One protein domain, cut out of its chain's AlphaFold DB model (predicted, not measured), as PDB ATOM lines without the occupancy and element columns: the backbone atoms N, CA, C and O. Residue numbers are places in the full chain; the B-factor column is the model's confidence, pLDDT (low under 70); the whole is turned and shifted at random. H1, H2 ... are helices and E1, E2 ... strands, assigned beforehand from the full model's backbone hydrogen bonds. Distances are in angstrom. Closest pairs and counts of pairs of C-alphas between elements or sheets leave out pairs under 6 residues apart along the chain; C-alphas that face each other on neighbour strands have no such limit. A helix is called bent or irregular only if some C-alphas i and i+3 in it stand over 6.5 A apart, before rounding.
ATOM      1  N   GLU A 111     207.587 202.568 253.127       82.50
ATOM      2  CA  GLU A 111     207.607 203.869 252.459       82.50
ATOM      3  C   GLU A 111     206.263 204.185 251.798       82.50
ATOM      4  O   GLU A 111     205.712 205.261 252.024       82.50
ATOM      5  N   ALA A 112     205.683 203.236 251.058       86.81
ATOM      6  CA  ALA A 112     204.370 203.412 250.443       86.81
ATOM      7  C   ALA A 112     203.264 203.634 251.490       86.81
ATOM      8  O   ALA A 112     202.392 204.482 251.298       86.81
ATOM      9  N   GLU A 113     203.302 202.914 252.617       86.12
ATOM     10  CA  GLU A 113     202.373 203.113 253.737       86.12
ATOM     11  C   GLU A 113     202.542 204.493 254.392       86.12
ATOM     12  O   GLU A 113     201.545 205.154 254.693       86.12
ATOM     13  N   ALA A 114     203.784 204.942 254.603       85.00
ATOM     14  CA  ALA A 114     204.076 206.262 255.157       85.00
ATOM     15  C   ALA A 114     203.598 207.375 254.217       85.00
ATOM     16  O   ALA A 114     202.902 208.293 254.650       85.00
ATOM     17  N   GLN A 115     203.911 207.260 252.925       86.75
ATOM     18  CA  GLN A 115     203.508 208.226 251.913       86.75
ATOM     19  C   GLN A 115     201.984 208.299 251.790       86.75
ATOM     20  O   GLN A 115     201.423 209.389 251.863       86.75
ATOM     21  N   ALA A 116     201.300 207.154 251.724       88.19
ATOM     22  CA  ALA A 116     199.839 207.113 251.697       88.19
ATOM     23  C   ALA A 116     199.219 207.755 252.950       88.19
ATOM     24  O   ALA A 116     198.189 208.423 252.861       88.19
ATOM     25  N   ALA A 117     199.846 207.591 254.120       86.44
ATOM     26  CA  ALA A 117     199.376 208.231 255.343       86.44
ATOM     27  C   ALA A 117     199.512 209.764 255.299       86.44
ATOM     28  O   ALA A 117     198.659 210.453 255.862       86.44
ATOM     29  N   PHE A 118     200.551 210.288 254.640       88.94
ATOM     30  CA  PHE A 118     200.805 211.725 254.489       88.94
ATOM     31  C   PHE A 118     200.024 212.385 253.361       88.94
ATOM     32  O   PHE A 118     199.636 213.540 253.517       88.94
ATOM     33  N   ASP A 119     199.739 211.666 252.277       89.75
ATOM     34  CA  ASP A 119     198.958 212.178 251.143       89.75
ATOM     35  C   ASP A 119     197.524 212.572 251.546       89.75
ATOM     36  O   ASP A 119     196.875 213.377 250.877       89.75
ATOM     37  N   GLU A 120     197.024 212.024 252.656       89.31
ATOM     38  CA  GLU A 120     195.715 212.355 253.224       89.31
ATOM     39  C   GLU A 120     195.730 213.564 254.176       89.31
ATOM     40  O   GLU A 120     194.661 214.010 254.595       89.31
ATOM     41  N   ILE A 121     196.907 214.080 254.544       90.75
ATOM     42  CA  ILE A 121     197.076 215.192 255.490       90.75
ATOM     43  C   ILE A 121     197.253 216.498 254.710       90.75
ATOM     44  O   ILE A 121     197.823 216.516 253.620       90.75
ATOM     45  N   ASP A 122     196.781 217.615 255.269       91.88
ATOM     46  CA  ASP A 122     197.054 218.928 254.688       91.88
ATOM     47  C   ASP A 122     198.579 219.170 254.590       91.88
ATOM     48  O   ASP A 122     199.271 219.118 255.613       91.88
ATOM     49  N   PRO A 123     199.136 219.461 253.396       91.38
ATOM     50  CA  PRO A 123     200.582 219.591 253.229       91.38
ATOM     51  C   PRO A 123     201.220 220.692 254.087       91.38
ATOM     52  O   PRO A 123     202.396 220.581 254.435       91.38
ATOM     53  N   GLN A 124     200.481 221.754 254.437       91.50
ATOM     54  CA  GLN A 124     200.997 222.821 255.303       91.50
ATOM     55  C   GLN A 124     200.989 222.404 256.772       91.50
ATOM     56  O   GLN A 124     201.971 222.657 257.470       91.50
ATOM     57  N   GLU A 125     199.918 221.757 257.240       92.88
ATOM     58  CA  GLU A 125     199.871 221.163 258.585       92.88
ATOM     59  C   GLU A 125     201.021 220.176 258.762       92.88
ATOM     60  O   GLU A 125     201.765 220.220 259.747       92.88
ATOM     61  N   LEU A 126     201.213 219.334 257.751       92.94
ATOM     62  CA  LEU A 126     202.271 218.356 257.725       92.94
ATOM     63  C   LEU A 126     203.650 219.046 257.776       92.94
ATOM     64  O   LEU A 126     204.484 218.675 258.605       92.94
ATOM     65  N   ALA A 127     203.908 220.057 256.939       93.25
ATOM     66  CA  ALA A 127     205.168 220.813 256.933       93.25
ATOM     67  C   ALA A 127     205.460 221.525 258.258       93.25
ATOM     68  O   ALA A 127     206.599 221.523 258.729       93.25
ATOM     69  N   LEU A 128     204.434 222.080 258.901       93.88
ATOM     70  CA  LEU A 128     204.566 222.684 260.222       93.88
ATOM     71  C   LEU A 128     204.930 221.634 261.277       93.88
ATOM     72  O   LEU A 128     205.852 221.862 262.063       93.88
ATOM     73  N   ALA A 129     204.264 220.476 261.270       94.81
ATOM     74  CA  ALA A 129     204.550 219.384 262.195       94.81
ATOM     75  C   ALA A 129     205.986 218.859 262.045       94.81
ATOM     76  O   ALA A 129     206.676 218.656 263.045       94.81
ATOM     77  N   HIS A 130     206.464 218.700 260.809       94.31
ATOM     78  CA  HIS A 130     207.849 218.318 260.512       94.31
ATOM     79  C   HIS A 130     208.864 219.346 261.010       94.31
ATOM     80  O   HIS A 130     209.841 218.998 261.682       94.31
ATOM     81  N   ALA A 131     208.637 220.626 260.717       93.56
ATOM     82  CA  ALA A 131     209.535 221.682 261.159       93.56
ATOM     83  C   ALA A 131     209.577 221.745 262.693       93.56
ATOM     84  O   ALA A 131     210.652 221.835 263.292       93.56
ATOM     85  N   LYS A 132     208.418 221.610 263.348       94.19
ATOM     86  CA  LYS A 132     208.308 221.601 264.808       94.19
ATOM     87  C   LYS A 132     208.999 220.389 265.420       94.19
ATOM     88  O   LYS A 132     209.753 220.568 266.377       94.19
ATOM     89  N   SER A 133     208.795 219.183 264.884       94.19
ATOM     90  CA  SER A 133     209.445 217.962 265.380       94.19
ATOM     91  C   SER A 133     210.969 218.069 265.271       94.19
ATOM     92  O   SER A 133     211.686 217.767 266.231       94.19
ATOM     93  N   SER A 134     211.470 218.584 264.150       92.00
ATOM     94  CA  SER A 134     212.903 218.707 263.869       92.00
ATOM     95  C   SER A 134     213.570 219.765 264.751       92.00
ATOM     96  O   SER A 134     214.587 219.485 265.386       92.00
ATOM     97  N   LEU A 135     212.965 220.946 264.904       90.31
ATOM     98  CA  LEU A 135     213.465 221.994 265.808       90.31
ATOM     99  C   LEU A 135     213.404 221.580 267.275       90.31
ATOM    100  O   LEU A 135     214.346 221.829 268.027       90.31
ATOM    101  N   THR A 136     212.308 220.931 267.678       91.06
ATOM    102  CA  THR A 136     212.149 220.398 269.036       91.06
ATOM    103  C   THR A 136     213.264 219.407 269.332       91.06
ATOM    104  O   THR A 136     213.916 219.510 270.367       91.06
ATOM    105  N   THR A 137     213.526 218.485 268.405       90.75
ATOM    106  CA  THR A 137     214.586 217.485 268.549       90.75
ATOM    107  C   THR A 137     215.962 218.146 268.609       90.75
ATOM    108  O   THR A 137     216.738 217.852 269.515       90.75
ATOM    109  N   ALA A 138     216.250 219.101 267.723       87.56
ATOM    110  CA  ALA A 138     217.522 219.819 267.712       87.56
ATOM    111  C   ALA A 138     217.784 220.581 269.025       87.56
ATOM    112  O   ALA A 138     218.881 220.501 269.580       87.56
ATOM    113  N   TYR A 139     216.779 221.288 269.556       87.75
ATOM    114  CA  TYR A 139     216.897 221.981 270.843       87.75
ATOM    115  C   TYR A 139     217.055 220.990 271.999       87.75
ATOM    116  O   TYR A 139     217.879 221.198 272.884       87.75
ATOM    117  N   LEU A 140     216.297 219.892 271.981       87.31
ATOM    118  CA  LEU A 140     216.355 218.860 273.010       87.31
ATOM    119  C   LEU A 140     217.749 218.236 273.116       87.31
ATOM    120  O   LEU A 140     218.286 218.112 274.217       87.31
ATOM    121  N   VAL A 141     218.344 217.892 271.972       85.50
ATOM    122  CA  VAL A 141     219.714 217.371 271.879       85.50
ATOM    123  C   VAL A 141     220.704 218.401 272.421       85.50
ATOM    124  O   VAL A 141     221.518 218.069 273.280       85.50
ATOM    125  N   ALA A 142     220.589 219.665 271.999       83.69
ATOM    126  CA  ALA A 142     221.466 220.733 272.472       83.69
ATOM    127  C   ALA A 142     221.380 220.933 273.997       83.69
ATOM    128  O   ALA A 142     222.411 221.086 274.655       83.69
ATOM    129  N   GLN A 143     220.177 220.883 274.578       85.06
ATOM    130  CA  GLN A 143     219.998 220.995 276.027       85.06
ATOM    131  C   GLN A 143     220.583 219.794 276.767       85.06
ATOM    132  O   GLN A 143     221.312 219.982 277.744       85.06
ATOM    133  N   ALA A 144     220.319 218.578 276.283       84.00
ATOM    134  CA  ALA A 144     220.866 217.357 276.863       84.00
ATOM    135  C   ALA A 144     222.402 217.381 276.878       84.00
ATOM    136  O   ALA A 144     223.006 217.107 277.913       84.00
ATOM    137  N   GLU A 145     223.035 217.795 275.780       79.94
ATOM    138  CA  GLU A 145     224.492 217.945 275.687       79.94
ATOM    139  C   GLU A 145     225.028 219.069 276.592       79.94
ATOM    140  O   GLU A 145     226.068 218.914 277.232       79.94
ATOM    141  N   SER A 146     224.308 220.191 276.703       82.00
ATOM    142  CA  SER A 146     224.730 221.344 277.516       82.00
ATOM    143  C   SER A 146     224.643 221.118 279.029       82.00
ATOM    144  O   SER A 146     225.257 221.858 279.799       82.00
ATOM    145  N   SER A 147     223.910 220.089 279.467       82.94
ATOM    146  CA  SER A 147     223.716 219.773 280.886       82.94
ATOM    147  C   SER A 147     225.010 219.361 281.604       82.94
ATOM    148  O   SER A 147     225.043 219.322 282.836       82.94
ATOM    149  N   GLY A 148     226.085 219.076 280.856       76.81
ATOM    150  CA  GLY A 148     227.393 218.719 281.405       76.81
ATOM    151  C   GLY A 148     227.383 217.402 282.184       76.81
ATOM    152  O   GLY A 148     228.273 217.171 283.002       76.81
ATOM    153  N   ILE A 149     226.365 216.563 281.968       81.00
ATOM    154  CA  ILE A 149     226.263 215.261 282.619       81.00
ATOM    155  C   ILE A 149     227.358 214.357 282.051       81.00
ATOM    156  O   ILE A 149     227.465 214.184 280.836       81.00
ATOM    157  N   ASP A 150     228.160 213.774 282.947       78.56
ATOM    158  CA  ASP A 150     229.102 212.723 282.576       78.56
ATOM    159  C   ASP A 150     228.300 211.550 282.011       78.56
ATOM    160  O   ASP A 150     227.509 210.932 282.733       78.56
ATOM    161  N   PRO A 151     228.465 211.195 280.741       71.25
ATOM    162  CA  PRO A 151     227.497 210.344 280.099       71.25
ATOM    163  C   PRO A 151     227.848 208.868 280.240       71.25
ATOM    164  O   PRO A 151     227.001 208.012 280.001       71.25
ATOM    165  N   SER A 152     229.018 208.567 280.814       79.75
ATOM    166  CA  SER A 152     229.286 207.259 281.407       79.75
ATOM    167  C   SER A 152     228.359 206.947 282.594       79.75
ATOM    168  O   SER A 152     228.175 205.779 282.935       79.75
ATOM    169  N   THR A 153     227.743 207.973 283.199       82.00
ATOM    170  CA  THR A 153     226.783 207.833 284.307       82.00
ATOM    171  C   THR A 153     225.320 207.836 283.855       82.00
ATOM    172  O   THR A 153     224.432 207.543 284.655       82.00
ATOM    173  N   LEU A 154     225.056 208.138 282.578       83.75
ATOM    174  CA  LEU A 154     223.714 208.200 282.004       83.75
ATOM    175  C   LEU A 154     223.252 206.803 281.573       83.75
ATOM    176  O   LEU A 154     223.729 206.240 280.586       83.75
ATOM    177  N   ASP A 155     222.293 206.243 282.306       86.81
ATOM    178  CA  ASP A 155     221.546 205.075 281.849       86.81
ATOM    179  C   ASP A 155     220.342 205.473 280.967       86.81
ATOM    180  O   ASP A 155     220.043 206.653 280.766       86.81
ATOM    181  N   ALA A 156     219.650 204.471 280.414       83.12
ATOM    182  CA  ALA A 156     218.507 204.685 279.524       83.12
ATOM    183  C   ALA A 156     217.375 205.463 280.193       83.12
ATOM    184  O   ALA A 156     216.739 206.296 279.552       83.12
ATOM    185  N   ALA A 157     217.136 205.195 281.478       87.81
ATOM    186  CA  ALA A 157     216.068 205.825 282.233       87.81
ATOM    187  C   ALA A 157     216.422 207.277 282.571       87.81
ATOM    188  O   ALA A 157     215.562 208.148 282.487       87.81
ATOM    189  N   ALA A 158     217.683 207.564 282.897       89.06
ATOM    190  CA  ALA A 158     218.173 208.916 283.126       89.06
ATOM    191  C   ALA A 158     218.105 209.760 281.847       89.06
ATOM    192  O   ALA A 158     217.653 210.903 281.898       89.06
ATOM    193  N   LEU A 159     218.494 209.198 280.696       85.62
ATOM    194  CA  LEU A 159     218.425 209.892 279.407       85.62
ATOM    195  C   LEU A 159     216.976 210.177 279.019       85.62
ATOM    196  O   LEU A 159     216.634 211.290 278.630       85.62
ATOM    197  N   GLU A 160     216.114 209.181 279.186       87.31
ATOM    198  CA  GLU A 160     214.681 209.327 278.984       87.31
ATOM    199  C   GLU A 160     214.094 210.424 279.882       87.31
ATOM    200  O   GLU A 160     213.389 211.299 279.385       87.31
ATOM    201  N   GLN A 161     214.404 210.424 281.182       89.75
ATOM    202  CA  GLN A 161     213.937 211.448 282.123       89.75
ATOM    203  C   GLN A 161     214.441 212.843 281.752       89.75
ATOM    204  O   GLN A 161     213.685 213.810 281.845       89.75
ATOM    205  N   LEU A 162     215.694 212.951 281.306       89.25
ATOM    206  CA  LEU A 162     216.282 214.203 280.842       89.25
ATOM    207  C   LEU A 162     215.517 214.736 279.629       89.25
ATOM    208  O   LEU A 162     215.078 215.887 279.614       89.25
ATOM    209  N   MET A 163     215.301 213.877 278.632       88.81
ATOM    210  CA  MET A 163     214.572 214.241 277.426       88.81
ATOM    211  C   MET A 163     213.108 214.591 277.735       88.81
ATOM    212  O   MET A 163     212.609 215.604 277.256       88.81
ATOM    213  N   GLN A 164     212.424 213.818 278.582       90.62
ATOM    214  CA  GLN A 164     211.060 214.123 279.030       90.62
ATOM    215  C   GLN A 164     210.984 215.452 279.793       90.62
ATOM    216  O   GLN A 164     210.020 216.196 279.623       90.62
ATOM    217  N   GLY A 165     211.994 215.763 280.610       91.12
ATOM    218  CA  GLY A 165     212.070 217.008 281.372       91.12
ATOM    219  C   GLY A 165     212.227 218.246 280.488       91.12
ATOM    220  O   GLY A 165     211.606 219.271 280.766       91.12
ATOM    221  N   TYR A 166     213.005 218.149 279.406       92.06
ATOM    222  CA  TYR A 166     213.269 219.272 278.498       92.06
ATOM    223  C   TYR A 166     212.302 219.376 277.313       92.06
ATOM    224  O   TYR A 166     212.161 220.462 276.748       92.06
ATOM    225  N   LEU A 167     211.602 218.298 276.938       91.88
ATOM    226  CA  LEU A 167     210.712 218.289 275.771       91.88
ATOM    227  C   LEU A 167     209.648 219.408 275.787       91.88
ATOM    228  O   LEU A 167     209.450 220.040 274.745       91.88
ATOM    229  N   PRO A 168     208.962 219.717 276.911       92.00
ATOM    230  CA  PRO A 168     207.951 220.769 276.919       92.00
ATOM    231  C   PRO A 168     208.514 222.144 276.554       92.00
ATOM    232  O   PRO A 168     207.874 222.861 275.783       92.00
ATOM    233  N   GLU A 169     209.695 222.478 277.079       92.69
ATOM    234  CA  GLU A 169     210.407 223.729 276.802       92.69
ATOM    235  C   GLU A 169     210.940 223.754 275.367       92.69
ATOM    236  O   GLU A 169     210.739 224.740 274.663       92.69
ATOM    237  N   ALA A 170     211.532 222.648 274.907       91.19
ATOM    238  CA  ALA A 170     212.053 222.508 273.550       91.19
ATOM    239  C   ALA A 170     210.976 222.767 272.491       91.19
ATOM    240  O   ALA A 170     211.172 223.555 271.568       91.19
ATOM    241  N   ALA A 171     209.804 222.161 272.667       92.75
ATOM    242  CA  ALA A 171     208.687 222.377 271.761       92.75
ATOM    243  C   ALA A 171     208.097 223.789 271.872       92.75
ATOM    244  O   ALA A 171     207.710 224.349 270.857       92.75
ATOM    245  N   ALA A 172     208.076 224.401 273.063       94.31
ATOM    246  CA  ALA A 172     207.650 225.798 273.194       94.31
ATOM    247  C   ALA A 172     208.612 226.764 272.479       94.31
ATOM    248  O   ALA A 172     208.179 227.756 271.894       94.31
ATOM    249  N   TRP A 173     209.915 226.470 272.499       93.44
ATOM    250  CA  TRP A 173     210.912 227.224 271.742       93.44
ATOM    251  C   TRP A 173     210.732 227.037 270.230       93.44
ATOM    252  O   TRP A 173     210.764 228.018 269.489       93.44
ATOM    253  N   ALA A 174     210.476 225.802 269.780       92.88
ATOM    254  CA  ALA A 174     210.166 225.507 268.383       92.88
ATOM    255  C   ALA A 174     208.914 226.264 267.905       92.88
ATOM    256  O   ALA A 174     208.968 226.921 266.869       92.88
ATOM    257  N   ASP A 175     207.832 226.254 268.692       94.19
ATOM    258  CA  ASP A 175     206.606 227.016 268.411       94.19
ATOM    259  C   ASP A 175     206.893 228.518 268.285       94.19
ATOM    260  O   ASP A 175     206.460 229.171 267.335       94.19
ATOM    261  N   ALA A 176     207.664 229.076 269.225       95.06
ATOM    262  CA  ALA A 176     208.021 230.490 269.215       95.06
ATOM    263  C   ALA A 176     208.860 230.875 267.988       95.06
ATOM    264  O   ALA A 176     208.670 231.961 267.444       95.06
ATOM    265  N   TRP A 177     209.769 230.005 267.543       93.19
ATOM    266  CA  TRP A 177     210.571 230.238 266.343       93.19
ATOM    267  C   TRP A 177     209.732 230.120 265.069       93.19
ATOM    268  O   TRP A 177     209.783 231.016 264.224       93.19
ATOM    269  N   LEU A 178     208.908 229.076 264.948       92.88
ATOM    270  CA  LEU A 178     208.032 228.871 263.793       92.88
ATOM    271  C   LEU A 178     207.012 229.998 263.633       92.88
ATOM    272  O   LEU A 178     206.737 230.402 262.509       92.88
ATOM    273  N   ALA A 179     206.530 230.580 264.732       95.38
ATOM    274  CA  ALA A 179     205.650 231.748 264.697       95.38
ATOM    275  C   ALA A 179     206.295 232.999 264.059       95.38
ATOM    276  O   ALA A 179     205.587 233.956 263.745       95.38
ATOM    277  N   THR A 180     207.622 233.021 263.880       95.19
ATOM    278  CA  THR A 180     208.334 234.109 263.184       95.19
ATOM    279  C   THR A 180     208.482 233.881 261.680       95.19
ATOM    280  O   THR A 180     208.904 234.797 260.972       95.19
ATOM    281  N   LEU A 181     208.147 232.685 261.192       93.31
ATOM    282  CA  LEU A 181     208.262 232.307 259.791       93.31
ATOM    283  C   LEU A 181     206.901 232.335 259.099       93.31
ATOM    284  O   LEU A 181     205.861 232.122 259.716       93.31
ATOM    285  N   ASP A 182     206.921 232.574 257.791       93.00
ATOM    286  CA  ASP A 182     205.755 232.348 256.943       93.00
ATOM    287  C   ASP A 182     205.630 230.835 256.676       93.00
ATOM    288  O   ASP A 182     206.565 230.261 256.104       93.00
ATOM    289  N   PRO A 183     204.518 230.169 257.051       89.06
ATOM    290  CA  PRO A 183     204.322 228.742 256.797       89.06
ATOM    291  C   PRO A 183     204.491 228.354 255.325       89.06
ATOM    292  O   PRO A 183     204.947 227.252 255.038       89.06
ATOM    293  N   ALA A 184     204.207 229.265 254.385       91.00
ATOM    294  CA  ALA A 184     204.394 229.022 252.954       91.00
ATOM    295  C   ALA A 184     205.873 228.894 252.535       91.00
ATOM    296  O   ALA A 184     206.162 228.481 251.415       91.00
ATOM    297  N   THR A 185     206.810 229.257 253.416       91.62
ATOM    298  CA  THR A 185     208.258 229.107 253.196       91.62
ATOM    299  C   THR A 185     208.815 227.792 253.732       91.62
ATOM    300  O   THR A 185     209.978 227.479 253.465       91.62
ATOM    301  N   LEU A 186     208.016 227.020 254.476       90.12
ATOM    302  CA  LEU A 186     208.434 225.711 254.962       90.12
ATOM    303  C   LEU A 186     208.521 224.732 253.782       90.12
ATOM    304  O   LEU A 186     207.629 224.721 252.928       90.12
ATOM    305  N   PRO A 187     209.585 223.917 253.700       87.06
ATOM    306  CA  PRO A 187     209.687 222.918 252.653       87.06
ATOM    307  C   PRO A 187     208.553 221.901 252.803       87.06
ATOM    308  O   PRO A 187     208.276 221.424 253.905       87.06
ATOM    309  N   LEU A 188     207.928 221.539 251.681       83.81
ATOM    310  CA  LEU A 188     207.140 220.314 251.629       83.81
ATOM    311  C   LEU A 188     208.082 219.155 251.935       83.81
ATOM    312  O   LEU A 188     209.196 219.100 251.404       83.81
ATOM    313  N   TRP A 189     207.654 218.261 252.809       76.19
ATOM    314  CA  TRP A 189     208.488 217.158 253.241       76.19
ATOM    315  C   TRP A 189     207.903 215.826 252.810       76.19
ATOM    316  O   TRP A 189     206.728 215.705 252.468       76.19
ATOM    317  N   TYR A 190     208.789 214.848 252.829       79.94
ATOM    318  CA  TYR A 190     208.570 213.475 252.432       79.94
ATOM    319  C   TYR A 190     209.244 212.567 253.457       79.94
ATOM    320  O   TYR A 190     210.197 212.967 254.137       79.94
ATOM    321  N   TYR A 191     208.718 211.355 253.591       82.69
ATOM    322  CA  TYR A 191     209.320 210.308 254.406       82.69
ATOM    323  C   TYR A 191     210.809 210.130 254.055       82.69
ATOM    324  O   TYR A 191     211.167 210.105 252.880       82.69
ATOM    325  N   LYS A 192     211.688 210.025 255.062       85.75
ATOM    326  CA  LYS A 192     213.140 209.888 254.851       85.75
ATOM    327  C   LYS A 192     213.630 208.485 255.226       85.75
ATOM    328  O   LYS A 192     214.080 208.298 256.360       85.75
ATOM    329  N   PRO A 193     213.625 207.512 254.295       82.50
ATOM    330  CA  PRO A 193     214.120 206.161 254.575       82.50
ATOM    331  C   PRO A 193     215.615 206.145 254.917       82.50
ATOM    332  O   PRO A 193     216.061 205.325 255.714       82.50
ATOM    333  N   THR A 194     216.395 207.098 254.392       90.00
ATOM    334  CA  THR A 194     217.837 207.218 254.673       90.00
ATOM    335  C   THR A 194     218.141 207.347 256.166       90.00
ATOM    336  O   THR A 194     219.204 206.935 256.613       90.00
ATOM    337  N   CYS A 195     217.198 207.846 256.969       91.62
ATOM    338  CA  CYS A 195     217.364 207.944 258.414       91.62
ATOM    339  C   CYS A 195     217.494 206.591 259.115       91.62
ATOM    340  O   CYS A 195     218.174 206.497 260.139       91.62
ATOM    341  N   GLU A 196     216.866 205.549 258.576       90.19
ATOM    342  CA  GLU A 196     217.005 204.195 259.105       90.19
ATOM    343  C   GLU A 196     218.380 203.618 258.796       90.19
ATOM    344  O   GLU A 196     219.067 203.136 259.698       90.19
ATOM    345  N   PHE A 197     218.815 203.750 257.546       87.56
ATOM    346  CA  PHE A 197     220.067 203.163 257.083       87.56
ATOM    347  C   PHE A 197     221.309 203.914 257.578       87.56
ATOM    348  O   PHE A 197     222.270 203.279 258.015       87.56
ATOM    349  N   ASP A 198     221.293 205.248 257.547       89.81
ATOM    350  CA  ASP A 198     222.477 206.067 257.830       89.81
ATOM    351  C   ASP A 198     222.629 206.391 259.317       89.81
ATOM    352  O   ASP A 198     223.744 206.449 259.842       89.81
ATOM    353  N   GLU A 199     221.505 206.618 260.000       91.06
ATOM    354  CA  GLU A 199     221.484 207.151 261.363       91.06
ATOM    355  C   GLU A 199     220.895 206.174 262.384       91.06
ATOM    356  O   GLU A 199     220.924 206.483 263.575       91.06
ATOM    357  N   GLY A 200     220.397 205.008 261.950       90.94
ATOM    358  CA  GLY A 200     219.824 203.959 262.804       90.94
ATOM    359  C   GLY A 200     218.445 204.293 263.380       90.94
ATOM    360  O   GLY A 200     218.015 203.670 264.356       90.94
ATOM    361  N   CYS A 201     217.765 205.305 262.840       93.00
ATOM    362  CA  CYS A 201     216.433 205.695 263.287       93.00
ATOM    363  C   CYS A 201     215.413 204.636 262.872       93.00
ATOM    364  O   CYS A 201     215.308 204.300 261.702       93.00
ATOM    365  N   ALA A 202     214.587 204.152 263.794       91.62
ATOM    366  CA  ALA A 202     213.496 203.271 263.394       91.62
ATOM    367  C   ALA A 202     212.511 204.053 262.506       91.62
ATOM    368  O   ALA A 202     212.005 205.090 262.944       91.62
ATOM    369  N   SER A 203     212.250 203.570 261.290       90.50
ATOM    370  CA  SER A 203     211.380 204.221 260.297       90.50
ATOM    371  C   SER A 203     209.971 204.459 260.807       90.50
ATOM    372  O   SER A 203     209.392 205.528 260.602       90.50
ATOM    373  N   ARG A 204     209.433 203.451 261.495       90.50
ATOM    374  CA  ARG A 204     208.048 203.397 261.941       90.50
ATOM    375  C   ARG A 204     207.951 202.880 263.367       90.50
ATOM    376  O   ARG A 204     208.297 201.736 263.663       90.50
ATOM    377  N   VAL A 205     207.414 203.704 264.257       93.12
ATOM    378  CA  VAL A 205     207.391 203.428 265.700       93.12
ATOM    379  C   VAL A 205     206.142 204.014 266.362       93.12
ATOM    380  O   VAL A 205     205.677 205.079 265.966       93.12
ATOM    381  N   PRO A 206     205.558 203.359 267.378       92.88
ATOM    382  CA  PRO A 206     204.536 203.996 268.207       92.88
ATOM    383  C   PRO A 206     205.167 205.041 269.143       92.88
ATOM    384  O   PRO A 206     206.342 204.922 269.503       92.88
ATOM    385  N   CYS A 207     204.386 206.020 269.620       91.88
ATOM    386  CA  CYS A 207     204.845 206.875 270.717       91.88
ATOM    387  C   CYS A 207     205.093 206.027 271.955       91.88
ATOM    388  O   CYS A 207     204.181 205.385 272.482       91.88
ATOM    389  N   LYS A 208     206.326 206.062 272.457       86.00
ATOM    390  CA  LYS A 208     206.680 205.321 273.666       86.00
ATOM    391  C   LYS A 208     206.254 206.070 274.931       86.00
ATOM    392  O   LYS A 208     205.870 205.444 275.916       86.00
ATOM    393  N   TYR A 209     206.277 207.402 274.884       82.19
ATOM    394  CA  TYR A 209     206.000 208.278 276.025       82.19
ATOM    395  C   TYR A 209     205.106 209.441 275.614       82.19
ATOM    396  O   TYR A 209     205.239 209.935 274.496       82.19
ATOM    397  N   ASN A 210     204.230 209.881 276.529       82.56
ATOM    398  CA  ASN A 210     203.221 210.922 276.280       82.56
ATOM    399  C   ASN A 210     202.419 210.654 274.997       82.56
ATOM    400  O   ASN A 210     202.181 211.542 274.183       82.56
ATOM    401  N   ALA A 211     202.063 209.387 274.800       83.00
ATOM    402  CA  ALA A 211     201.343 208.948 273.626       83.00
ATOM    403  C   ALA A 211     199.937 209.581 273.597       83.00
ATOM    404  O   ALA A 211     199.261 209.584 274.637       83.00
ATOM    405  N   PRO A 212     199.472 210.086 272.441       84.69
ATOM    406  CA  PRO A 212     198.112 210.587 272.321       84.69
ATOM    407  C   PRO A 212     197.103 209.454 272.557       84.69
ATOM    408  O   PRO A 212     197.396 208.271 272.374       84.69
ATOM    409  N   SER A 213     195.890 209.812 272.982       87.56
ATOM    410  CA  SER A 213     194.830 208.841 273.304       87.56
ATOM    411  C   SER A 213     194.294 208.095 272.076       87.56
ATOM    412  O   SER A 213     193.749 206.996 272.204       87.56
ATOM    413  N   ALA A 214     194.449 208.682 270.890       87.69
ATOM    414  CA  ALA A 214     194.119 208.059 269.621       87.69
ATOM    415  C   ALA A 214     195.137 206.970 269.246       87.69
ATOM    416  O   ALA A 214     196.321 207.061 269.577       87.69
ATOM    417  N   LYS A 215     194.697 205.941 268.509       90.94
ATOM    418  CA  LYS A 215     195.633 204.998 267.877       90.94
ATOM    419  C   LYS A 215     196.451 205.767 266.850       90.94
ATOM    420  O   LYS A 215     195.869 206.467 266.033       90.94
ATOM    421  N   HIS A 216     197.765 205.634 266.890       92.38
ATOM    422  CA  HIS A 216     198.657 206.429 266.060       92.38
ATOM    423  C   HIS A 216     199.904 205.643 265.689       92.38
ATOM    424  O   HIS A 216     200.228 204.625 266.310       92.38
ATOM    425  N   LEU A 217     200.600 206.149 264.684       93.69
ATOM    426  CA  LEU A 217     201.877 205.638 264.230       93.69
ATOM    427  C   LEU A 217     202.781 206.813 263.895       93.69
ATOM    428  O   LEU A 217     202.325 207.782 263.290       93.69
ATOM    429  N   CYS A 218     204.034 206.740 264.320       94.94
ATOM    430  CA  CYS A 218     205.015 207.771 264.055       94.94
ATOM    431  C   CYS A 218     205.981 207.301 262.984       94.94
ATOM    432  O   CYS A 218     206.483 206.177 263.035       94.94
ATOM    433  N   TYR A 219     206.257 208.201 262.061       94.56
ATOM    434  CA  TYR A 219     207.168 207.991 260.955       94.56
ATOM    435  C   TYR A 219     208.347 208.937 261.103       94.56
ATOM    436  O   TYR A 219     208.167 210.075 261.546       94.56
ATOM    437  N   VAL A 220     209.545 208.462 260.776       94.56
ATOM    438  CA  VAL A 220     210.737 209.308 260.784       94.56
ATOM    439  C   VAL A 220     210.634 210.339 259.665       94.56
ATOM    440  O   VAL A 220     210.340 210.021 258.513       94.56
ATOM    441  N   THR A 221     210.840 211.598 260.023       93.44
ATOM    442  CA  THR A 221     210.672 212.729 259.102       93.44
ATOM    443  C   THR A 221     211.946 213.537 258.936       93.44
ATOM    444  O   THR A 221     212.157 214.201 257.923       93.44
ATOM    445  N   ASP A 222     212.821 213.485 259.933       93.75
ATOM    446  CA  ASP A 222     214.166 214.017 259.830       93.75
ATOM    447  C   ASP A 222     215.096 213.259 260.762       93.75
ATOM    448  O   ASP A 222     214.679 212.616 261.728       93.75
ATOM    449  N   CYS A 223     216.376 213.345 260.465       93.88
ATOM    450  CA  CYS A 223     217.411 212.770 261.291       93.88
ATOM    451  C   CYS A 223     218.720 213.486 261.031       93.88
ATOM    452  O   CYS A 223     218.910 214.181 260.029       93.88
ATOM    453  N   GLY A 224     219.663 213.258 261.925       90.06
ATOM    454  CA  GLY A 224     221.034 213.614 261.655       90.06
ATOM    455  C   GLY A 224     221.955 213.181 262.766       90.06
ATOM    456  O   GLY A 224     221.543 212.762 263.848       90.06
ATOM    457  N   LYS A 225     223.242 213.355 262.504       86.75
ATOM    458  CA  LYS A 225     224.276 213.168 263.514       86.75
ATOM    459  C   LYS A 225     224.133 214.249 264.579       86.75
ATOM    460  O   LYS A 225     223.882 215.420 264.272       86.75
ATOM    461  N   SER A 226     224.305 213.864 265.836       80.06
ATOM    462  CA  SER A 226     224.473 214.822 266.930       80.06
ATOM    463  C   SER A 226     225.729 215.673 266.699       80.06
ATOM    464  O   SER A 226     226.597 215.346 265.875       80.06
ATOM    465  N   ARG A 227     225.831 216.820 267.379       65.06
ATOM    466  CA  ARG A 227     226.904 217.794 267.137       65.06
ATOM    467  C   ARG A 227     228.246 217.261 267.650       65.06
ATOM    468  O   ARG A 227     228.667 217.563 268.755       65.06
ATOM    469  N   CYS A 228     228.918 216.472 266.810       55.91
ATOM    470  CA  CYS A 228     230.371 216.462 266.597       55.91
ATOM    471  C   CYS A 228     230.838 215.405 265.576       55.91
ATOM    472  O   CYS A 228     231.967 214.929 265.660       55.91
ATOM    473  N   SER A 229     230.040 215.050 264.564       43.03
ATOM    474  CA  SER A 229     230.515 214.126 263.514       43.03
ATOM    475  C   SER A 229     231.736 214.643 262.732       43.03
ATOM    476  O   SER A 229     232.467 213.850 262.148       43.03
ATOM    477  N   ASP A 237     237.713 214.408 273.600       53.41
ATOM    478  CA  ASP A 237     236.547 213.513 273.539       53.41
ATOM    479  C   ASP A 237     235.390 214.014 274.421       53.41
ATOM    480  O   ASP A 237     234.233 213.734 274.141       53.41
ATOM    481  N   LEU A 238     235.700 214.858 275.414       45.91
ATOM    482  CA  LEU A 238     234.744 215.561 276.268       45.91
ATOM    483  C   LEU A 238     233.841 216.593 275.545       45.91
ATOM    484  O   LEU A 238     232.953 217.166 276.167       45.91
ATOM    485  N   LEU A 239     234.112 216.910 274.276       50.66
ATOM    486  CA  LEU A 239     233.335 217.841 273.445       50.66
ATOM    487  C   LEU A 239     232.657 217.142 272.263       50.66
ATOM    488  O   LEU A 239     231.807 217.750 271.618       50.66
ATOM    489  N   LYS A 240     233.013 215.884 271.971       57.94
ATOM    490  CA  LYS A 240     232.340 215.077 270.952       57.94
ATOM    491  C   LYS A 240     231.025 214.606 271.560       57.94
ATOM    492  O   LYS A 240     231.114 213.885 272.542       57.94
ATOM    493  N   SER A 241     229.871 215.072 271.049       58.09
ATOM    494  CA  SER A 241     228.511 214.781 271.546       58.09
ATOM    495  C   SER A 241     228.482 213.694 272.612       58.09
ATOM    496  O   SER A 241     228.611 212.498 272.336       58.09
ATOM    497  N   LEU A 242     228.366 214.152 273.852       64.38
ATOM    498  CA  LEU A 242     228.640 213.302 274.987       64.38
ATOM    499  C   LEU A 242     227.561 212.233 275.152       64.38
ATOM    500  O   LEU A 242     227.857 211.173 275.668       64.38
ATOM    501  N   VAL A 243     226.324 212.476 274.711       81.62
ATOM    502  CA  VAL A 243     225.165 211.662 275.110       81.62
ATOM    503  C   VAL A 243     224.559 210.861 273.951       81.62
ATOM    504  O   VAL A 243     224.192 209.696 274.134       81.62
ATOM    505  N   LEU A 244     224.467 211.457 272.758       86.19
ATOM    506  CA  LEU A 244     223.762 210.894 271.598       86.19
ATOM    507  C   LEU A 244     224.697 210.778 270.385       86.19
ATOM    508  O   LEU A 244     225.532 211.651 270.189       86.19
ATOM    509  N   THR A 245     224.568 209.754 269.541       86.56
ATOM    510  CA  THR A 245     225.291 209.640 268.250       86.56
ATOM    511  C   THR A 245     224.506 210.233 267.089       86.56
ATOM    512  O   THR A 245     225.075 210.874 266.208       86.56
ATOM    513  N   SER A 246     223.192 210.045 267.114       90.94
ATOM    514  CA  SER A 246     222.250 210.547 266.124       90.94
ATOM    515  C   SER A 246     220.949 210.951 266.811       90.94
ATOM    516  O   SER A 246     220.656 210.538 267.941       90.94
ATOM    517  N   TRP A 247     220.186 211.799 266.139       92.56
ATOM    518  CA  TRP A 247     218.861 212.235 266.543       92.56
ATOM    519  C   TRP A 247     217.861 211.935 265.433       92.56
ATOM    520  O   TRP A 247     218.213 211.903 264.255       92.56
ATOM    521  N   CYS A 248     216.613 211.714 265.831       95.12
ATOM    522  CA  CYS A 248     215.527 211.309 264.950       95.12
ATOM    523  C   CYS A 248     214.289 212.143 265.304       95.12
ATOM    524  O   CYS A 248     213.863 212.152 266.463       95.12
ATOM    525  N   SER A 249     213.715 212.843 264.330       95.50
ATOM    526  CA  SER A 249     212.444 213.550 264.469       95.50
ATOM    527  C   SER A 249     211.321 212.746 263.825       95.50
ATOM    528  O   SER A 249     211.507 212.077 262.805       95.50
ATOM    529  N   TYR A 250     210.149 212.804 264.444       95.81
ATOM    530  CA  TYR A 250     208.995 212.014 264.052       95.81
ATOM    531  C   TYR A 250     207.742 212.873 263.949       95.81
ATOM    532  O   TYR A 250     207.514 213.760 264.777       95.81
ATOM    533  N   VAL A 251     206.887 212.536 262.992       95.94
ATOM    534  CA  VAL A 251     205.505 213.017 262.911       95.94
ATOM    535  C   VAL A 251     204.590 211.819 263.116       95.94
ATOM    536  O   VAL A 251     204.771 210.772 262.492       95.94
ATOM    537  N   CYS A 252     203.637 211.957 264.032       95.44
ATOM    538  CA  CYS A 252     202.713 210.897 264.405       95.44
ATOM    539  C   CYS A 252     201.321 211.195 263.865       95.44
ATOM    540  O   CYS A 252     200.746 212.248 264.143       95.44
ATOM    541  N   VAL A 253     200.771 210.232 263.138       93.94
ATOM    542  CA  VAL A 253     199.477 210.340 262.464       93.94
ATOM    543  C   VAL A 253     198.477 209.378 263.085       93.94
ATOM    544  O   VAL A 253     198.845 208.314 263.592       93.94
ATOM    545  N   GLU A 254     197.204 209.758 263.084       92.06
ATOM    546  CA  GLU A 254     196.128 208.907 263.586       92.06
ATOM    547  C   GLU A 254     195.868 207.699 262.670       92.06
ATOM    548  O   GLU A 254     195.893 207.818 261.453       92.06
ATOM    549  N   LEU A 255     195.570 206.535 263.255       88.12
ATOM    550  CA  LEU A 255     195.229 205.312 262.530       88.12
ATOM    551  C   LEU A 255     193.728 205.011 262.593       88.12
ATOM    552  O   LEU A 255     193.112 205.047 263.661       88.12
ATOM    553  N   GLY A 256     193.169 204.553 261.470       79.00
ATOM    554  CA  GLY A 256     191.857 203.899 261.425       79.00
ATOM    555  C   GLY A 256     190.648 204.837 261.436       79.00
ATOM    556  O   GLY A 256     189.530 204.370 261.672       79.00
ATOM    557  N   LYS A 257     190.841 206.133 261.178       73.94
ATOM    558  CA  LYS A 257     189.744 207.033 260.810       73.94
ATOM    559  C   LYS A 257     189.574 207.042 259.288       73.94
ATOM    560  O   LYS A 257     190.567 206.920 258.580       73.94
ATOM    561  N   PRO A 258     188.339 207.157 258.769       71.81
ATOM    562  CA  PRO A 258     188.161 207.504 257.366       71.81
ATOM    563  C   PRO A 258     188.808 208.874 257.135       71.81
ATOM    564  O   PRO A 258     188.595 209.774 257.951       71.81
ATOM    565  N   ALA A 259     189.596 208.988 256.066       67.44
ATOM    566  CA  ALA A 259     190.346 210.180 255.683       67.44
ATOM    567  C   ALA A 259     189.560 211.500 255.884       67.44
ATOM    568  O   ALA A 259     188.336 211.524 255.681       67.44
ATOM    569  N   PRO A 260     190.243 212.612 256.223       75.69
ATOM    570  CA  PRO A 260     191.703 212.766 256.283       75.69
ATOM    571  C   PRO A 260     192.329 212.284 257.602       75.69
ATOM    572  O   PRO A 260     191.723 212.391 258.677       75.69
ATOM    573  N   ASN A 261     193.561 211.772 257.520       84.38
ATOM    574  CA  ASN A 261     194.405 211.572 258.697       84.38
ATOM    575  C   ASN A 261     194.723 212.935 259.330       84.38
ATOM    576  O   ASN A 261     194.760 213.954 258.648       84.38
ATOM    577  N   ASN A 262     194.945 212.959 260.643       91.25
ATOM    578  CA  ASN A 262     195.371 214.168 261.352       91.25
ATOM    579  C   ASN A 262     196.735 213.922 261.984       91.25
ATOM    580  O   ASN A 262     197.016 212.799 262.434       91.25
ATOM    581  N   VAL A 263     197.547 214.974 262.087       92.81
ATOM    582  CA  VAL A 263     198.730 214.931 262.942       92.81
ATOM    583  C   VAL A 263     198.256 214.954 264.393       92.81
ATOM    584  O   VAL A 263     197.538 215.854 264.822       92.81
ATOM    585  N   VAL A 264     198.636 213.940 265.167       94.75
ATOM    586  CA  VAL A 264     198.212 213.787 266.572       94.75
ATOM    587  C   VAL A 264     199.337 213.987 267.567       94.75
ATOM    588  O   VAL A 264     199.065 214.166 268.750       94.75
ATOM    589  N   ALA A 265     200.588 213.936 267.110       95.06
ATOM    590  CA  ALA A 265     201.755 214.259 267.913       95.06
ATOM    591  C   ALA A 265     202.979 214.512 267.027       95.06
ATOM    592  O   ALA A 265     203.060 214.052 265.886       95.06
ATOM    593  N   ILE A 266     203.967 215.175 267.610       95.56
ATOM    594  CA  ILE A 266     205.351 215.160 267.148       95.56
ATOM    595  C   ILE A 266     206.192 214.335 268.116       95.56
ATOM    596  O   ILE A 266     205.924 214.308 269.319       95.56
ATOM    597  N   GLY A 267     207.215 213.663 267.601       93.62
ATOM    598  CA  GLY A 267     208.120 212.839 268.389       93.62
ATOM    599  C   GLY A 267     209.571 213.270 268.232       93.62
ATOM    600  O   GLY A 267     210.005 213.653 267.148       93.62
ATOM    601  N   ALA A 268     210.325 213.168 269.321       94.19
ATOM    602  CA  ALA A 268     211.774 213.323 269.325       94.19
ATOM    603  C   ALA A 268     212.425 212.048 269.867       94.19
ATOM    604  O   ALA A 268     211.975 211.484 270.870       94.19
ATOM    605  N   GLY A 269     213.487 211.595 269.217       92.38
ATOM    606  CA  GLY A 269     214.282 210.456 269.650       92.38
ATOM    607  C   GLY A 269     215.765 210.650 269.365       92.38
ATOM    608  O   GLY A 269     216.175 211.597 268.693       92.38
ATOM    609  N   GLY A 270     216.580 209.742 269.883       91.50
ATOM    610  CA  GLY A 270     218.008 209.719 269.596       91.50
ATOM    611  C   GLY A 270     218.649 208.393 269.963       91.50
ATOM    612  O   GLY A 270     218.080 207.597 270.711       91.50
ATOM    613  N   ILE A 271     219.838 208.150 269.426       90.19
ATOM    614  CA  ILE A 271     220.608 206.935 269.695       90.19
ATOM    615  C   ILE A 271     221.686 207.251 270.718       90.19
ATOM    616  O   ILE A 271     222.458 208.190 270.548       90.19
ATOM    617  N   SER A 272     221.737 206.469 271.795       85.94
ATOM    618  CA  SER A 272     222.724 206.649 272.860       85.94
ATOM    619  C   SER A 272     224.133 206.291 272.389       85.94
ATOM    620  O   SER A 272     224.363 205.180 271.909       85.94
ATOM    621  N   ALA A 273     225.103 207.173 272.644       82.38
ATOM    622  CA  ALA A 273     226.502 206.945 272.278       82.38
ATOM    623  C   ALA A 273     227.167 205.761 273.013       82.38
ATOM    624  O   ALA A 273     228.075 205.131 272.479       82.38
ATOM    625  N   PHE A 274     226.711 205.414 274.221       76.81
ATOM    626  CA  PHE A 274     227.359 204.393 275.070       76.81
ATOM    627  C   PHE A 274     226.887 202.982 274.787       76.81
ATOM    628  O   PHE A 274     227.570 202.004 275.094       76.81
ATOM    629  N   LYS A 275     225.646 202.873 274.329       77.75
ATOM    630  CA  LYS A 275     224.917 201.608 274.311       77.75
ATOM    631  C   LYS A 275     224.316 201.307 272.946       77.75
ATOM    632  O   LYS A 275     223.856 200.187 272.754       77.75
ATOM    633  N   GLY A 276     224.305 202.283 272.035       82.25
ATOM    634  CA  GLY A 276     223.805 202.133 270.671       82.25
ATOM    635  C   GLY A 276     222.307 201.848 270.576       82.25
ATOM    636  O   GLY A 276     221.843 201.477 269.507       82.25
ATOM    637  N   TYR A 277     221.541 201.978 271.667       84.06
ATOM    638  CA  TYR A 277     220.090 201.811 271.611       84.06
ATOM    639  C   TYR A 277     219.392 203.136 271.330       84.06
ATOM    640  O   TYR A 277     219.831 204.208 271.754       84.06
ATOM    641  N   PHE A 278     218.253 203.020 270.661       87.81
ATOM    642  CA  PHE A 278     217.328 204.106 270.400       87.81
ATOM    643  C   PHE A 278     216.497 204.456 271.649       87.81
ATOM    644  O   PHE A 278     215.916 203.582 272.301       87.81
ATOM    645  N   VAL A 279     216.426 205.747 271.973       88.19
ATOM    646  CA  VAL A 279     215.560 206.338 273.002       88.19
ATOM    647  C   VAL A 279     214.523 207.206 272.315       88.19
ATOM    648  O   VAL A 279     214.848 208.278 271.813       88.19
ATOM    649  N   GLY A 280     213.269 206.757 272.315       86.81
ATOM    650  CA  GLY A 280     212.149 207.524 271.782       86.81
ATOM    651  C   GLY A 280     211.127 206.669 271.024       86.81
ATOM    652  O   GLY A 280     211.103 205.448 271.208       86.81
ATOM    653  N   PRO A 281     210.272 207.312 270.207       91.69
ATOM    654  CA  PRO A 281     210.038 208.751 270.226       91.69
ATOM    655  C   PRO A 281     209.307 209.142 271.515       91.69
ATOM    656  O   PRO A 281     208.364 208.477 271.959       91.69
ATOM    657  N   ILE A 282     209.775 210.219 272.140       91.75
ATOM    658  CA  ILE A 282     209.060 210.894 273.219       91.75
ATOM    659  C   ILE A 282     208.154 211.905 272.541       91.75
ATOM    660  O   ILE A 282     208.633 212.797 271.837       91.75
ATOM    661  N   CYS A 283     206.852 211.720 272.716       93.50
ATOM    662  CA  CYS A 283     205.867 212.478 271.979       93.50
ATOM    663  C   CYS A 283     205.380 213.702 272.747       93.50
ATOM    664  O   CYS A 283     205.478 213.801 273.974       93.50
ATOM    665  N   LYS A 284     204.857 214.657 271.993       92.69
ATOM    666  CA  LYS A 284     204.105 215.800 272.493       92.69
ATOM    667  C   LYS A 284     203.007 216.114 271.488       92.69
ATOM    668  O   LYS A 284     203.193 215.885 270.294       92.69
ATOM    669  N   ASP A 285     201.895 216.637 271.989       88.56
ATOM    670  CA  ASP A 285     200.826 217.166 271.147       88.56
ATOM    671  C   ASP A 285     201.405 218.149 270.100       88.56
ATOM    672  O   ASP A 285     202.395 218.839 270.398       88.56
TER     673      ASP A 285
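This is residues 111 to 229 and 237 to 285 of the 286 residues of an uncharacterized protein of Polyangium sp. SDU3-1 (UniProt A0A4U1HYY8). A strongly twisted antiparallel sheet of four strands has the long helix H2 slantwise over one face and the short helix H4 on the opposite face. Beyond H2, the arm H3b of the bent helix H3 packs on it, while the other arm, H3a, is by E3 and E4 and H1 is by E1 and E2. The 168 printed residues include four named helices followed by four named strands, H1 H2 H3 H4 E1 E2 E3 E4; the sheet's order is E1 E2 E3 E4, and the class is mixed, helices and strands. The whole is compact, with a radius of gyration of the C-alphas of 15.4 A, yet elongated, with spans of 48 by 31 by 29 A.

The strands are E1, residues 216 to 225, 26.6 A long; E2, residues 244 to 254, 28.8 A; E3, residues 263 to 272, 27.3 A; and E4, residues 278 to 284, 17.8 A, ending at C-alpha 284 (204.105, 215.800, 272.493). E1 bends by 51 degrees at residue 222. H2, residues 123 to 146, is 34.3 A long and begins at C-alpha 123 (200.582, 219.591, 253.229). H1, residues 111 to 119, begins at C-alpha 111 (207.607, 203.869, 252.459), and H4 is residues 194 to 199. H3, residues 156 to 178, was assigned as one helix by its hydrogen bonds but is bent, with C-alphas 165 and 168 7.1 A apart; its arms are H3a, residues 156 to 165, and H3b, residues 168 to 178.

E2, E3 and E4 form a meander, each strand the antiparallel neighbour of the one before, with hairpins E2 and E3, and E3 and E4. Within hydrogen-bond range are N 249 and O 222 of E2 and E1, 2.8 A, N 250 and O 267 of E2 and E3, 2.8 A, and N 279 and O 270 of E4 and E3, 2.8 A. H2 lies over E2 and E3 at a height over the sheet of 7.8 A; the C-alphas of Thr 137 and Ala 268, the closest of H2 and E3, are 5.1 A apart. H4 is on the opposite face, 8.1 A over the sheet. H2 and H3b touch at a steep tilt of 52 degrees, opposite ways, closest at the C-alphas of Thr 136 and Ala 171, 4.8 A. H3b only grazes the sheet, with residues 168 to 171. H2 and H3a only just touch, with 3 pairs of C-alphas within 8 A, the closest those of Leu 140 and Met 163, 6.6 A. H1 runs across the strands, at 71 degrees to E1 on the local plane. In H1, H2, H3a, H3b and H4 every O i to N i+4 pair is within hydrogen-bond range.

The two C-alphas farthest apart, of Asp 237 and Pro 258, are 51.4 A apart. Residues 230 to 236 are not printed, and C-alphas 229 and 237 are 11.7 A apart across the cut. The links H3 to H4 and H4 to E1 are long; in the second, residues 204 to 205 pair antiparallel with residues 218 to 219 of E1. Mean pLDDT of the printed part is 86.8, with residues 227 to 229, 237 to 242 and 259 under 70.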